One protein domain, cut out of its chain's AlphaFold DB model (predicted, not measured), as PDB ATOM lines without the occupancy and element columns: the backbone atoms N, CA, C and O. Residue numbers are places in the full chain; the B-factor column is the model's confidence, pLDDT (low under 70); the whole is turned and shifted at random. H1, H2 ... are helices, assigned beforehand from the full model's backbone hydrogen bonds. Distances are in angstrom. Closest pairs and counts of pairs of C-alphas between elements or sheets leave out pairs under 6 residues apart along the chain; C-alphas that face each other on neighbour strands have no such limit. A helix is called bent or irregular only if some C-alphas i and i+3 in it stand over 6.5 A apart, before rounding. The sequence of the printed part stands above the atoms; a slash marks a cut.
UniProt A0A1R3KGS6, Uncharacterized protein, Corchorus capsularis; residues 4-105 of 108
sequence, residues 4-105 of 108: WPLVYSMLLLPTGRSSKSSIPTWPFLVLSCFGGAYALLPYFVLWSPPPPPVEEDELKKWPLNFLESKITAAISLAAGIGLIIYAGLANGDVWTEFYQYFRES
ATOM      1  N   TRP A   4     -41.229  23.361   7.690       73.19
ATOM      2  CA  TRP A   4     -41.293  24.734   8.207       73.19
ATOM      3  C   TRP A   4     -41.321  24.876   9.735       73.19
ATOM      4  O   TRP A   4     -40.589  25.725  10.239       73.19
ATOM      5  N   PRO A   5     -42.081  24.073  10.508       75.75
ATOM      6  CA  PRO A   5     -42.084  24.168  11.969       75.75
ATOM      7  C   PRO A   5     -40.704  23.898  12.577       75.75
ATOM      8  O   PRO A   5     -40.336  24.498  13.585       75.75
ATOM      9  N   LEU A   6     -39.912  23.039  11.927       75.31
ATOM     10  CA  LEU A   6     -38.539  22.745  12.327       75.31
ATOM     11  C   LEU A   6     -37.639  23.966  12.096       75.31
ATOM     12  O   LEU A   6     -36.924  24.374  13.010       75.31
ATOM     13  N   VAL A   7     -37.759  24.629  10.944       74.81
ATOM     14  CA  VAL A   7     -37.055  25.896  10.676       74.81
ATOM     15  C   VAL A   7     -37.474  26.986  11.669       74.81
ATOM     16  O   VAL A   7     -36.621  27.677  12.224       74.81
ATOM     17  N   TYR A   8     -38.771  27.114  11.969       74.81
ATOM     18  CA  TYR A   8     -39.254  28.071  12.969       74.81
ATOM     19  C   TYR A   8     -38.696  27.779  14.364       74.81
ATOM     20  O   TYR A   8     -38.327  28.708  15.077       74.81
ATOM     21  N   SER A   9     -38.574  26.504  14.739       72.75
ATOM     22  CA  SER A   9     -37.974  26.108  16.016       72.75
ATOM     23  C   SER A   9     -36.494  26.490  16.111       72.75
ATOM     24  O   SER A   9     -36.077  27.015  17.140       72.75
ATOM     25  N   MET A  10     -35.728  26.331  15.026       71.25
ATOM     26  CA  MET A  10     -34.314  26.727  14.962       71.25
ATOM     27  C   MET A  10     -34.124  28.241  15.040       71.25
ATOM     28  O   MET A  10     -33.139  28.698  15.604       71.25
ATOM     29  N   LEU A  11     -35.058  29.025  14.501       71.56
ATOM     30  CA  LEU A  11     -34.976  30.485  14.557       71.56
ATOM     31  C   LEU A  11     -35.444  31.036  15.907       71.56
ATOM     32  O   LEU A  11     -34.811  31.939  16.450       71.56
ATOM     33  N   LEU A  12     -36.535  30.499  16.462       72.19
ATOM     34  CA  LEU A  12     -37.209  31.085  17.625       72.19
ATOM     35  C   LEU A  12     -36.750  30.551  18.972       72.19
ATOM     36  O   LEU A  12     -36.827  31.287  19.949       72.19
ATOM     37  N   LEU A  13     -36.276  29.307  19.070       69.38
ATOM     38  CA  LEU A  13     -35.796  28.786  20.354       69.38
ATOM     39  C   LEU A  13     -34.506  29.477  20.833       69.38
ATOM     40  O   LEU A  13     -34.443  29.796  22.021       69.38
ATOM     41  N   PRO A  14     -33.517  29.780  19.965       63.53
ATOM     42  CA  PRO A  14     -32.315  30.509  20.378       63.53
ATOM     43  C   PRO A  14     -32.581  31.992  20.667       63.53
ATOM     44  O   PRO A  14     -32.038  32.546  21.618       63.53
ATOM     45  N   THR A  15     -33.442  32.640  19.873       61.22
ATOM     46  CA  THR A  15     -33.666  34.101  19.919       61.22
ATOM     47  C   THR A  15     -34.865  34.526  20.771       61.22
ATOM     48  O   THR A  15     -34.981  35.686  21.164       61.22
ATOM     49  N   GLY A  16     -35.765  33.594  21.093       57.59
ATOM     50  CA  GLY A  16     -37.015  33.863  21.800       57.59
ATOM     51  C   GLY A  16     -36.853  34.177  23.287       57.59
ATOM     52  O   GLY A  16     -37.815  34.604  23.921       57.59
ATOM     53  N   ARG A  17     -35.659  34.016  23.868       58.62
ATOM     54  CA  ARG A  17     -35.429  34.300  25.292       58.62
ATOM     55  C   ARG A  17     -35.369  35.813  25.530       58.62
ATOM     56  O   ARG A  17     -34.320  36.436  25.425       58.62
ATOM     57  N   SER A  18     -36.511  36.409  25.874       54.16
ATOM     58  CA  SER A  18     -36.569  37.774  26.408       54.16
ATOM     59  C   SER A  18     -36.300  37.760  27.914       54.16
ATOM     60  O   SER A  18     -36.912  36.996  28.659       54.16
ATOM     61  N   SER A  19     -35.409  38.641  28.374       52.38
ATOM     62  CA  SER A  19     -35.058  38.802  29.795       52.38
ATOM     63  C   SER A  19     -36.235  39.273  30.663       52.38
ATOM     64  O   SER A  19     -36.229  39.048  31.871       52.38
ATOM     65  N   LYS A  20     -37.255  39.909  30.064       52.38
ATOM     66  CA  LYS A  20     -38.332  40.596  30.796       52.38
ATOM     67  C   LYS A  20     -39.687  39.885  30.758       52.38
ATOM     68  O   LYS A  20     -40.548  40.179  31.578       52.38
ATOM     69  N   SER A  21     -39.872  38.950  29.830       52.09
ATOM     70  CA  SER A  21     -41.118  38.203  29.649       52.09
ATOM     71  C   SER A  21     -40.774  36.759  29.296       52.09
ATOM     72  O   SER A  21     -40.474  36.439  28.148       52.09
ATOM     73  N   SER A  22     -40.752  35.886  30.306       59.78
ATOM     74  CA  SER A  22     -40.486  34.449  30.153       59.78
ATOM     75  C   SER A  22     -41.732  33.721  29.631       59.78
ATOM     76  O   SER A  22     -42.251  32.803  30.261       59.78
ATOM     77  N   ILE A  23     -42.272  34.163  28.493       66.06
ATOM     78  CA  ILE A  23     -43.360  33.437  27.837       66.06
ATOM     79  C   ILE A  23     -42.729  32.234  27.131       66.06
ATOM     80  O   ILE A  23     -41.884  32.422  26.253       66.06
ATOM     81  N   PRO A  24     -43.101  30.994  27.491       69.50
ATOM     82  CA  PRO A  24     -42.545  29.821  26.842       69.50
ATOM     83  C   PRO A  24     -42.946  29.799  25.362       69.50
ATOM     84  O   PRO A  24     -44.125  29.871  25.033       69.50
ATOM     85  N   THR A  25     -41.969  29.662  24.466       71.75
ATOM     86  CA  THR A  25     -42.180  29.617  23.005       71.75
ATOM     87  C   THR A  25     -42.707  28.254  22.524       71.75
ATOM     88  O   THR A  25     -43.281  28.149  21.441       71.75
ATOM     89  N   TRP A  26     -42.548  27.194  23.330       73.12
ATOM     90  CA  TRP A  26     -42.923  25.818  22.971       73.12
ATOM     91  C   TRP A  26     -44.409  25.608  22.611       73.12
ATOM     92  O   TRP A  26     -44.654  24.873  21.654       73.12
ATOM     93  N   PRO A  27     -45.407  26.247  23.265       81.31
ATOM     94  CA  PRO A  27     -46.812  26.064  22.909       81.31
ATOM     95  C   PRO A  27     -47.085  26.604  21.506       81.31
ATOM     96  O   PRO A  27     -47.724  25.931  20.706       81.31
ATOM     97  N   PHE A  28     -46.531  27.774  21.175       80.06
ATOM     98  CA  PHE A  28     -46.668  28.399  19.858       80.06
ATOM     99  C   PHE A  28     -45.955  27.597  18.764       80.06
ATOM    100  O   PHE A  28     -46.452  27.513  17.644       80.06
ATOM    101  N   LEU A  29     -44.835  26.942  19.090       76.38
ATOM    102  CA  LEU A  29     -44.131  26.046  18.169       76.38
ATOM    103  C   LEU A  29     -44.933  24.784  17.850       76.38
ATOM    104  O   LEU A  29     -45.068  24.442  16.678       76.38
ATOM    105  N   VAL A  30     -45.516  24.132  18.860       80.25
ATOM    106  CA  VAL A  30     -46.409  22.978  18.640       80.25
ATOM    107  C   VAL A  30     -47.624  23.401  17.814       80.25
ATOM    108  O   VAL A  30     -48.020  22.707  16.878       80.25
ATOM    109  N   LEU A  31     -48.174  24.579  18.100       80.88
ATOM    110  CA  LEU A  31     -49.309  25.135  17.369       80.88
ATOM    111  C   LEU A  31     -48.927  25.504  15.921       80.88
ATOM    112  O   LEU A  31     -49.749  25.352  15.020       80.88
ATOM    113  N   SER A  32     -47.664  25.867  15.656       81.06
ATOM    114  CA  SER A  32     -47.144  26.123  14.301       81.06
ATOM    115  C   SER A  32     -47.090  24.879  13.408       81.06
ATOM    116  O   SER A  32     -47.151  25.007  12.185       81.06
ATOM    117  N   CYS A  33     -47.076  23.667  13.977       79.44
ATOM    118  CA  CYS A  33     -47.206  22.435  13.189       79.44
ATOM    119  C   CYS A  33     -48.551  22.361  12.451       79.44
ATOM    120  O   CYS A  33     -48.611  21.827  11.341       79.44
ATOM    121  N   PHE A  34     -49.599  22.947  13.037       79.19
ATOM    122  CA  PHE A  34     -50.954  22.971  12.485       79.19
ATOM    123  C   PHE A  34     -51.273  24.310  11.811       79.19
ATOM    124  O   PHE A  34     -51.708  24.336  10.663       79.19
ATOM    125  N   GLY A  35     -51.019  25.425  12.503       76.00
ATOM    126  CA  GLY A  35     -51.360  26.783  12.065       76.00
ATOM    127  C   GLY A  35     -50.254  27.528  11.312       76.00
ATOM    128  O   GLY A  35     -50.451  28.679  10.923       76.00
ATOM    129  N   GLY A  36     -49.084  26.916  11.109       79.62
ATOM    130  CA  GLY A  36     -47.956  27.534  10.407       79.62
ATOM    131  C   GLY A  36     -47.433  28.799  11.088       79.62
ATOM    132  O   GLY A  36     -47.491  28.939  12.310       79.62
ATOM    133  N   ALA A  37     -46.941  29.744  10.283       76.56
ATOM    134  CA  ALA A  37     -46.433  31.028  10.769       76.56
ATOM    135  C   ALA A  37     -47.498  31.862  11.507       76.56
ATOM    136  O   ALA A  37     -47.162  32.632  12.405       76.56
ATOM    137  N   TYR A  38     -48.783  31.681  11.190       79.25
ATOM    138  CA  TYR A  38     -49.873  32.421  11.832       79.25
ATOM    139  C   TYR A  38     -50.002  32.098  13.321       79.25
ATOM    140  O   TYR A  38     -50.319  32.980  14.114       79.25
ATOM    141  N   ALA A  39     -49.675  30.866  13.722       82.06
ATOM    142  CA  ALA A  39     -49.636  30.475  15.129       82.06
ATOM    143  C   ALA A  39     -48.505  31.163  15.917       82.06
ATOM    144  O   ALA A  39     -48.562  31.221  17.144       82.06
ATOM    145  N   LEU A  40     -47.493  31.699  15.225       75.94
ATOM    146  CA  LEU A  40     -46.362  32.411  15.822       75.94
ATOM    147  C   LEU A  40     -46.621  33.922  15.944       75.94
ATOM    148  O   LEU A  40     -45.969  34.587  16.744       75.94
ATOM    149  N   LEU A  41     -47.597  34.478  15.216       81.62
ATOM    150  CA  LEU A  41     -47.930  35.908  15.282       81.62
ATOM    151  C   LEU A  41     -48.290  36.401  16.696       81.62
ATOM    152  O   LEU A  41     -47.750  37.432  17.099       81.62
ATOM    153  N   PRO A  42     -49.120  35.694  17.493       80.75
ATOM    154  CA  PRO A  42     -49.440  36.134  18.851       80.75
ATOM    155  C   PRO A  42     -48.201  36.188  19.747       80.75
ATOM    156  O   PRO A  42     -48.088  37.077  20.587       80.75
ATOM    157  N   TYR A  43     -47.254  35.269  19.537       76.94
ATOM    158  CA  TYR A  43     -45.987  35.262  20.259       76.94
ATOM    159  C   TYR A  43     -45.177  36.524  19.956       76.94
ATOM    160  O   TYR A  43     -44.718  37.178  20.885       76.94
ATOM    161  N   PHE A  44     -45.066  36.920  18.685       77.06
ATOM    162  CA  PHE A  44     -44.336  38.132  18.303       77.06
ATOM    163  C   PHE A  44     -44.973  39.423  18.820       77.06
ATOM    164  O   PHE A  44     -44.246  40.346  19.172       77.06
ATOM    165  N   VAL A  45     -46.305  39.492  18.909       79.75
ATOM    166  CA  VAL A  45     -47.004  40.660  19.484       79.75
ATOM    167  C   VAL A  45     -46.715  40.804  20.982       79.75
ATOM    168  O   VAL A  45     -46.600  41.916  21.488       79.75
ATOM    169  N   LEU A  46     -46.586  39.682  21.693       73.75
ATOM    170  CA  LEU A  46     -46.288  39.641  23.130       73.75
ATOM    171  C   LEU A  46     -44.780  39.698  23.434       73.75
ATOM    172  O   LEU A  46     -44.381  39.786  24.600       73.75
ATOM    173  N   TRP A  47     -43.936  39.620  22.405       69.75
ATOM    174  CA  TRP A  47     -42.487  39.576  22.529       69.75
ATOM    175  C   TRP A  47     -41.894  40.989  22.564       69.75
ATOM    176  O   TRP A  47     -42.184  41.825  21.713       69.75
ATOM    177  N   SER A  48     -41.037  41.255  23.554       60.72
ATOM    178  CA  SER A  48     -40.409  42.565  23.769       60.72
ATOM    179  C   SER A  48     -38.876  42.430  23.730       60.72
ATOM    180  O   SER A  48     -38.329  41.685  24.555       60.72
ATOM    181  N   PRO A  49     -38.159  43.137  22.829       56.06
ATOM    182  CA  PRO A  49     -36.696  43.208  22.839       56.06
ATOM    183  C   PRO A  49     -36.249  44.215  23.922       56.06
ATOM    184  O   PRO A  49     -36.912  45.242  24.086       56.06
ATOM    185  N   PRO A  50     -35.196  43.933  24.715       57.56
ATOM    186  CA  PRO A  50     -33.909  43.454  24.222       57.56
ATOM    187  C   PRO A  50     -33.449  42.129  24.872       57.56
ATOM    188  O   PRO A  50     -33.507  41.984  26.097       57.56
ATOM    189  N   PRO A  51     -32.953  41.163  24.081       56.62
ATOM    190  CA  PRO A  51     -32.233  40.018  24.617       56.62
ATOM    191  C   PRO A  51     -30.845  40.469  25.113       56.62
ATOM    192  O   PRO A  51     -30.148  41.174  24.378       56.62
ATOM    193  N   PRO A  52     -30.407  40.098  26.331       58.31
ATOM    194  CA  PRO A  52     -28.987  40.141  26.670       58.31
ATOM    195  C   PRO A  52     -28.196  39.259  25.681       58.31
ATOM    196  O   PRO A  52     -28.785  38.338  25.103       58.31
ATOM    197  N   PRO A  53     -26.896  39.528  25.452       58.34
ATOM    198  CA  PRO A  53     -26.057  38.698  24.592       58.34
ATOM    199  C   PRO A  53     -26.215  37.230  24.984       58.34
ATOM    200  O   PRO A  53     -26.118  36.892  26.163       58.34
ATOM    201  N   VAL A  54     -26.532  36.376  24.013       59.56
ATOM    202  CA  VAL A  54     -26.713  34.949  24.271       59.56
ATOM    203  C   VAL A  54     -25.339  34.374  24.605       59.56
ATOM    204  O   VAL A  54     -24.462  34.344  23.747       59.56
ATOM    205  N   GLU A  55     -25.127  33.972  25.858       60.41
ATOM    206  CA  GLU A  55     -23.912  33.262  26.257       60.41
ATOM    207  C   GLU A  55     -23.870  31.902  25.537       60.41
ATOM    208  O   GLU A  55     -24.810  31.107  25.617       60.41
ATOM    209  N   GLU A  56     -22.768  31.632  24.830       59.78
ATOM    210  CA  GLU A  56     -22.486  30.386  24.084       59.78
ATOM    211  C   GLU A  56     -22.645  29.121  24.962       59.78
ATOM    212  O   GLU A  56     -22.900  28.011  24.485       59.78
ATOM    213  N   ASP A  57     -22.532  29.294  26.276       61.91
ATOM    214  CA  ASP A  57     -22.633  28.259  27.303       61.91
ATOM    215  C   ASP A  57     -24.082  27.780  27.495       61.91
ATOM    216  O   ASP A  57     -24.340  26.601  27.757       61.91
ATOM    217  N   GLU A  58     -25.050  28.685  27.319       63.22
ATOM    218  CA  GLU A  58     -26.486  28.417  27.436       63.22
ATOM    219  C   GLU A  58     -27.048  27.731  26.183       63.22
ATOM    220  O   GLU A  58     -27.993  26.942  26.278       63.22
ATOM    221  N   LEU A  59     -26.443  27.985  25.020       63.12
ATOM    222  CA  LEU A  59     -26.785  27.364  23.736       63.12
ATOM    223  C   LEU A  59     -26.417  25.873  23.684       63.12
ATOM    224  O   LEU A  59     -27.109  25.072  23.053       63.12
ATOM    225  N   LYS A  60     -25.400  25.458  24.448       62.38
ATOM    226  CA  LYS A  60     -25.014  24.043  24.599       62.38
ATOM    227  C   LYS A  60     -26.018  23.203  25.396       62.38
ATOM    228  O   LYS A  60     -25.882  21.976  25.437       62.38
ATOM    229  N   LYS A  61     -27.037  23.809  26.019       71.56
ATOM    230  CA  LYS A  61     -28.073  23.066  26.753       71.56
ATOM    231  C   LYS A  61     -28.991  22.322  25.787       71.56
ATOM    232  O   LYS A  61     -29.378  22.822  24.737       71.56
ATOM    233  N   TRP A  62     -29.377  21.103  26.149       62.78
ATOM    234  CA  TRP A  62     -30.386  20.355  25.401       62.78
ATOM    235  C   TRP A  62     -31.769  21.008  25.610       62.78
ATOM    236  O   TRP A  62     -32.095  21.317  26.758       62.78
ATOM    237  N   PRO A  63     -32.589  21.248  24.566       66.88
ATOM    238  CA  PRO A  63     -32.452  20.800  23.173       66.88
ATOM    239  C   PRO A  63     -31.779  21.802  22.209       66.88
ATOM    240  O   PRO A  63     -31.648  21.497  21.024       66.88
ATOM    241  N   LEU A  64     -31.348  22.980  22.673       68.69
ATOM    242  CA  LEU A  64     -30.769  24.051  21.839       68.69
ATOM    243  C   LEU A  64     -29.513  23.610  21.080       68.69
ATOM    244  O   LEU A  64     -29.412  23.885  19.890       68.69
ATOM    245  N   ASN A  65     -28.642  22.815  21.703       69.56
ATOM    246  CA  ASN A  65     -27.443  22.280  21.045       69.56
ATOM    247  C   ASN A  65     -27.769  21.434  19.798       69.56
ATOM    248  O   ASN A  65     -27.027  21.420  18.819       69.56
ATOM    249  N   PHE A  66     -28.904  20.725  19.807       73.56
ATOM    250  CA  PHE A  66     -29.350  19.959  18.642       73.56
ATOM    251  C   PHE A  66     -29.882  20.873  17.533       73.56
ATOM    252  O   PHE A  66     -29.628  20.624  16.355       73.56
ATOM    253  N   LEU A  67     -30.603  21.931  17.908       68.56
ATOM    254  CA  LEU A  67     -31.217  22.887  16.984       68.56
ATOM    255  C   LEU A  67     -30.190  23.821  16.332       68.56
ATOM    256  O   LEU A  67     -30.335  24.145  15.159       68.56
ATOM    257  N   GLU A  68     -29.150  24.216  17.065       70.94
ATOM    258  CA  GLU A  68     -28.077  25.090  16.573       70.94
ATOM    259  C   GLU A  68     -26.937  24.317  15.885       70.94
ATOM    260  O   GLU A  68     -26.051  24.893  15.251       70.94
ATOM    261  N   SER A  69     -26.946  22.984  15.962       76.25
ATOM    262  CA  SER A  69     -25.920  22.176  15.312       76.25
ATOM    263  C   SER A  69     -25.903  22.415  13.800       76.25
ATOM    264  O   SER A  69     -26.895  22.215  13.092       76.25
ATOM    265  N   LYS A  70     -24.716  22.759  13.282       74.00
ATOM    266  CA  LYS A  70     -24.448  22.909  11.839       74.00
ATOM    267  C   LYS A  70     -24.856  21.666  11.043       74.00
ATOM    268  O   LYS A  70     -25.243  21.783   9.885       74.00
ATOM    269  N   ILE A  71     -24.796  20.486  11.665       77.56
ATOM    270  CA  ILE A  71     -25.203  19.216  11.057       77.56
ATOM    271  C   ILE A  71     -26.722  19.172  10.878       77.56
ATOM    272  O   ILE A  71     -27.191  18.840   9.795       77.56
ATOM    273  N   THR A  72     -27.497  19.552  11.894       78.75
ATOM    274  CA  THR A  72     -28.965  19.570  11.811       78.75
ATOM    275  C   THR A  72     -29.436  20.572  10.758       78.75
ATOM    276  O   THR A  72     -30.320  20.254   9.963       78.75
ATOM    277  N   ALA A  73     -28.791  21.742  10.680       76.44
ATOM    278  CA  ALA A  73     -29.046  22.721   9.623       76.44
ATOM    279  C   ALA A  73     -28.710  22.170   8.224       76.44
ATOM    280  O   ALA A  73     -29.514  22.300   7.301       76.44
ATOM    281  N   ALA A  74     -27.563  21.499   8.065       80.75
ATOM    282  CA  ALA A  74     -27.165  20.886   6.797       80.75
ATOM    283  C   ALA A  74     -28.119  19.760   6.361       80.75
ATOM    284  O   ALA A  74     -28.492  19.697   5.193       80.75
ATOM    285  N   ILE A  75     -28.563  18.910   7.293       83.75
ATOM    286  CA  ILE A  75     -29.545  17.845   7.030       83.75
ATOM    287  C   ILE A  75     -30.894  18.448   6.630       83.75
ATOM    288  O   ILE A  75     -31.499  18.006   5.659       83.75
ATOM    289  N   SER A  76     -31.349  19.477   7.348       81.00
ATOM    290  CA  SER A  76     -32.586  20.208   7.050       81.00
ATOM    291  C   SER A  76     -32.553  20.813   5.641       81.00
ATOM    292  O   SER A  76     -33.519  20.700   4.884       81.00
ATOM    293  N   LEU A  77     -31.421  21.410   5.263       83.44
ATOM    294  CA  LEU A  77     -31.199  21.974   3.935       83.44
ATOM    295  C   LEU A  77     -31.166  20.875   2.862       83.44
ATOM    296  O   LEU A  77     -31.857  20.989   1.852       83.44
ATOM    297  N   ALA A  78     -30.433  19.784   3.100       85.88
ATOM    298  CA  ALA A  78     -30.363  18.646   2.185       85.88
ATOM    299  C   ALA A  78     -31.739  17.996   1.965       85.88
ATOM    300  O   ALA A  78     -32.098  17.696   0.828       85.88
ATOM    301  N   ALA A  79     -32.536  17.838   3.023       86.69
ATOM    302  CA  ALA A  79     -33.907  17.346   2.931       86.69
ATOM    303  C   ALA A  79     -34.800  18.298   2.117       86.69
ATOM    304  O   ALA A  79     -35.556  17.843   1.261       86.69
ATOM    305  N   GLY A  80     -34.671  19.613   2.324       83.50
ATOM    306  CA  GLY A  80     -35.374  20.622   1.527       83.50
ATOM    307  C   GLY A  80     -35.020  20.555   0.038       83.50
ATOM    308  O   GLY A  80     -35.913  20.505  -0.805       83.50
ATOM    309  N   ILE A  81     -33.728  20.479  -0.293       88.50
ATOM    310  CA  ILE A  81     -33.262  20.316  -1.679       88.50
ATOM    311  C   ILE A  81     -33.763  18.995  -2.271       88.50
ATOM    312  O   ILE A  81     -34.237  18.980  -3.404       88.50
ATOM    313  N   GLY A  82     -33.710  17.900  -1.509       88.88
ATOM    314  CA  GLY A  82     -34.204  16.595  -1.945       88.88
ATOM    315  C   GLY A  82     -35.685  16.627  -2.323       88.88
ATOM    316  O   GLY A  82     -36.057  16.104  -3.370       88.88
ATOM    317  N   LEU A  83     -36.516  17.308  -1.528       86.19
ATOM    318  CA  LEU A  83     -37.938  17.500  -1.833       86.19
ATOM    319  C   LEU A  83     -38.155  18.343  -3.101       86.19
ATOM    320  O   LEU A  83     -39.026  18.013  -3.902       86.19
ATOM    321  N   ILE A  84     -37.352  19.392  -3.311       86.12
ATOM    322  CA  ILE A  84     -37.426  20.235  -4.520       86.12
ATOM    323  C   ILE A  84     -37.041  19.432  -5.766       86.12
ATOM    324  O   ILE A  84     -37.746  19.488  -6.772       86.12
ATOM    325  N   ILE A  85     -35.949  18.667  -5.703       90.00
ATOM    326  CA  ILE A  85     -35.498  17.818  -6.813       90.00
ATOM    327  C   ILE A  85     -36.549  16.749  -7.115       90.00
ATOM    328  O   ILE A  85     -36.893  16.546  -8.276       90.00
ATOM    329  N   TYR A  86     -37.096  16.102  -6.085       86.31
ATOM    330  CA  TYR A  86     -38.155  15.108  -6.244       86.31
ATOM    331  C   TYR A  86     -39.393  15.692  -6.935       86.31
ATOM    332  O   TYR A  86     -39.907  15.090  -7.875       86.31
ATOM    333  N   ALA A  87     -39.833  16.886  -6.529       84.38
ATOM    334  CA  ALA A  87     -40.947  17.574  -7.175       84.38
ATOM    335  C   ALA A  87     -40.623  17.967  -8.629       84.38
ATOM    336  O   ALA A  87     -41.450  17.786  -9.517       84.38
ATOM    337  N   GLY A  88     -39.410  18.462  -8.895       85.06
ATOM    338  CA  GLY A  88     -38.978  18.843 -10.245       85.06
ATOM    339  C   GLY A  88     -38.839  17.662 -11.211       85.06
ATOM    340  O   GLY A  88     -39.049  17.831 -12.408       85.06
ATOM    341  N   LEU A  89     -38.522  16.470 -10.700       89.25
ATOM    342  CA  LEU A  89     -38.451  15.226 -11.476       89.25
ATOM    343  C   LEU A  89     -39.812  14.531 -11.640       89.25
ATOM    344  O   LEU A  89     -39.888  13.503 -12.315       89.25
ATOM    345  N   ALA A  90     -40.882  15.045 -11.026       86.62
ATOM    346  CA  ALA A  90     -42.211  14.460 -11.157       86.62
ATOM    347  C   ALA A  90     -42.750  14.608 -12.593       86.62
ATOM    348  O   ALA A  90     -42.577  15.640 -13.241       86.62
ATOM    349  N   ASN A  91     -43.431  13.566 -13.079       85.75
ATOM    350  CA  ASN A  91     -44.003  13.530 -14.426       85.75
ATOM    351  C   ASN A  91     -45.037  14.645 -14.653       85.75
ATOM    352  O   ASN A  91     -45.750  15.050 -13.733       85.75
ATOM    353  N   GLY A  92     -45.173  15.087 -15.908       81.38
ATOM    354  CA  GLY A  92     -46.121  16.139 -16.302       81.38
ATOM    355  C   GLY A  92     -47.587  15.826 -15.967       81.38
ATOM    356  O   GLY A  92     -48.353  16.739 -15.658       81.38
ATOM    357  N   ASP A  93     -47.963  14.546 -15.938       83.94
ATOM    358  CA  ASP A  93     -49.309  14.110 -15.551       83.94
ATOM    359  C   ASP A  93     -49.604  14.416 -14.073       83.94
ATOM    360  O   ASP A  93     -50.673  14.929 -13.753       83.94
ATOM    361  N   VAL A  94     -48.621  14.222 -13.185       84.19
ATOM    362  CA  VAL A  94     -48.737  14.512 -11.742       84.19
ATOM    363  C   VAL A  94     -48.922  16.013 -11.505       84.19
ATOM    364  O   VAL A  94     -49.727  16.430 -10.675       84.19
ATOM    365  N   TRP A  95     -48.212  16.843 -12.273       85.00
ATOM    366  CA  TRP A  95     -48.368  18.298 -12.229       85.00
ATOM    367  C   TRP A  95     -49.737  18.759 -12.735       85.00
ATOM    368  O   TRP A  95     -50.317  19.700 -12.190       85.00
ATOM    369  N   THR A  96     -50.266  18.088 -13.757       83.81
ATOM    370  CA  THR A  96     -51.590  18.388 -14.315       83.81
ATOM    371  C   THR A  96     -52.695  18.033 -13.322       83.81
ATOM    372  O   THR A  96     -53.598  18.839 -13.101       83.81
ATOM    373  N   GLU A  97     -52.582  16.875 -12.668       85.25
ATOM    374  CA  GLU A  97     -53.504  16.423 -11.623       85.25
ATOM    375  C   GLU A  97     -53.471  17.361 -10.404       85.25
ATOM    376  O   GLU A  97     -54.513  17.819  -9.934       85.25
ATOM    377  N   PHE A  98     -52.272  17.761  -9.958       84.56
ATOM    378  CA  PHE A  98     -52.110  18.772  -8.909       84.56
ATOM    379  C   PHE A  98     -52.824  20.083  -9.264       84.56
ATOM    380  O   PHE A  98     -53.551  20.634  -8.439       84.56
ATOM    381  N   TYR A  99     -52.660  20.574 -10.495       83.06
ATOM    382  CA  TYR A  99     -53.275  21.832 -10.926       83.06
ATOM    383  C   TYR A  99     -54.805  21.750 -11.031       83.06
ATOM    384  O   TYR A  99     -55.492  22.753 -10.823       83.06
ATOM    385  N   GLN A 100     -55.352  20.573 -11.343       86.00
ATOM    386  CA  GLN A 100     -56.795  20.331 -11.301       86.00
ATOM    387  C   GLN A 100     -57.315  20.359  -9.862       86.00
ATOM    388  O   GLN A 100     -58.231  21.129  -9.569       86.00
ATOM    389  N   TYR A 101     -56.678  19.626  -8.945       83.25
ATOM    390  CA  TYR A 101     -57.072  19.626  -7.534       83.25
ATOM    391  C   TYR A 101     -56.946  21.002  -6.880       83.25
ATOM    392  O   TYR A 101     -57.833  21.395  -6.127       83.25
ATOM    393  N   PHE A 102     -55.895  21.756  -7.205       81.44
ATOM    394  CA  PHE A 102     -55.697  23.123  -6.715       81.44
ATOM    395  C   PHE A 102     -56.795  24.083  -7.199       81.44
ATOM    396  O   PHE A 102     -57.148  25.049  -6.534       81.44
ATOM    397  N   ARG A 103     -57.363  23.838  -8.387       81.69
ATOM    398  CA  ARG A 103     -58.438  24.678  -8.927       81.69
ATOM    399  C   ARG A 103     -59.805  24.324  -8.346       81.69
ATOM    400  O   ARG A 103     -60.642  25.209  -8.179       81.69
ATOM    401  N   GLU A 104     -60.049  23.043  -8.097       84.62
ATOM    402  CA  GLU A 104     -61.337  22.551  -7.601       84.62
ATOM    403  C   GLU A 104     -61.465  22.650  -6.078       84.62
ATOM    404  O   GLU A 104     -62.555  22.894  -5.552       84.62
ATOM    405  N   SER A 105     -60.359  22.496  -5.352       75.06
ATOM    406  CA  SER A 105     -60.349  22.559  -3.898       75.06
ATOM    407  C   SER A 105     -60.172  23.994  -3.412       75.06
ATOM    408  O   SER A 105     -59.232  24.684  -3.774       75.06
TER     409      SER A 105
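Overview. This is residues 4 to 105 of the 108 residues of an uncharacterized protein of Corchorus capsularis (UniProt A0A1R3KGS6). A loose, open model in two parts: a small group of H1 and the two arms of the bent helix H2, their centres in a triangle, and a long helix H5 that runs away from it to H6, which turns off at a corner at the far end. The short helices H3 and H4 lead into H5, with H4 packed on H1; residues 81 to 86, 88 to 94 and 96 to 105 stick out. The printed part has 102 residues with six named helices, H1 to H6 in chain order, and no named strand; the class is all helix. The whole is loose, with a radius of gyration of the C-alphas of 18.1 A, and elongated, spanning 54 by 31 by 18 A.

Along the chain. H1 holds residues 4 to 15, beginning at C-alpha 4 (-41.293, 24.734, 8.207), and is 16.8 A long; it is neither bent nor irregular, but only just: C-alphas 11 and 14 are 6.4 A apart. H2, residues 26 to 46, was assigned as one helix by its hydrogen bonds but is bent: C-alphas 34 and 37 are 9.4 A apart. Its arms are H2a, residues 26 to 34, 13.5 A, and H2b, residues 37 to 46, 15.1 A; H2b is irregular, with C-alphas 39 and 42 at 6.8 A. H3 is residues 56 to 59 and H4 residues 64 to 68. H5, residues 70 to 88, is 26.7 A long and starts at C-alpha 70 (-24.448, 22.909, 11.839). H6, residues 92 to 104, is 18.7 A long and ends at C-alpha 104 (-61.337, 22.551, -7.601).

Arrangement. H1 and H2a form a helical hairpin, opposite ways at a shallow tilt of 18 degrees. They touch through residues 5 to 9 of H1 alone; the closest C-alphas, of Pro 5 and Cys 33, are 5.5 A apart. H2a and H2b touch, opposite ways at a shallow tilt of 27 degrees, closest at the C-alphas of Ser 32 and Ala 39, 5.1 A. H1 and H2b are near each other, with 5 pairs of C-alphas within 10 A. H4 touches H1 through residues 9 to 14 of H1 alone, closest at the C-alphas of Met 10 and Leu 67, 5.3 A. H3 and H4 are close but not clearly touching, with the C-alphas of Leu 59 and Asn 65 the closest at 5.8 A. H5 is near H1, with 9 pairs of C-alphas within 10 A. H6 is apart from H5 and from H1. Every O i to N i+4 pair is within hydrogen-bond range in H4, H5 and H6, against 6 of 8 in H1, 4 of 5 in H2a and 4 of 6 in H2b; H3 is too short for such a pair.

Size, cuts and confidence. The two C-alphas farthest apart, of Lys 20 and Asp 93, are 54.5 A apart. The printed part has no cut and no long link. The mean pLDDT of the printed part is 74.4; it is under 70 at residues 13 to 24, 47 to 60, 62 to 65 and 67.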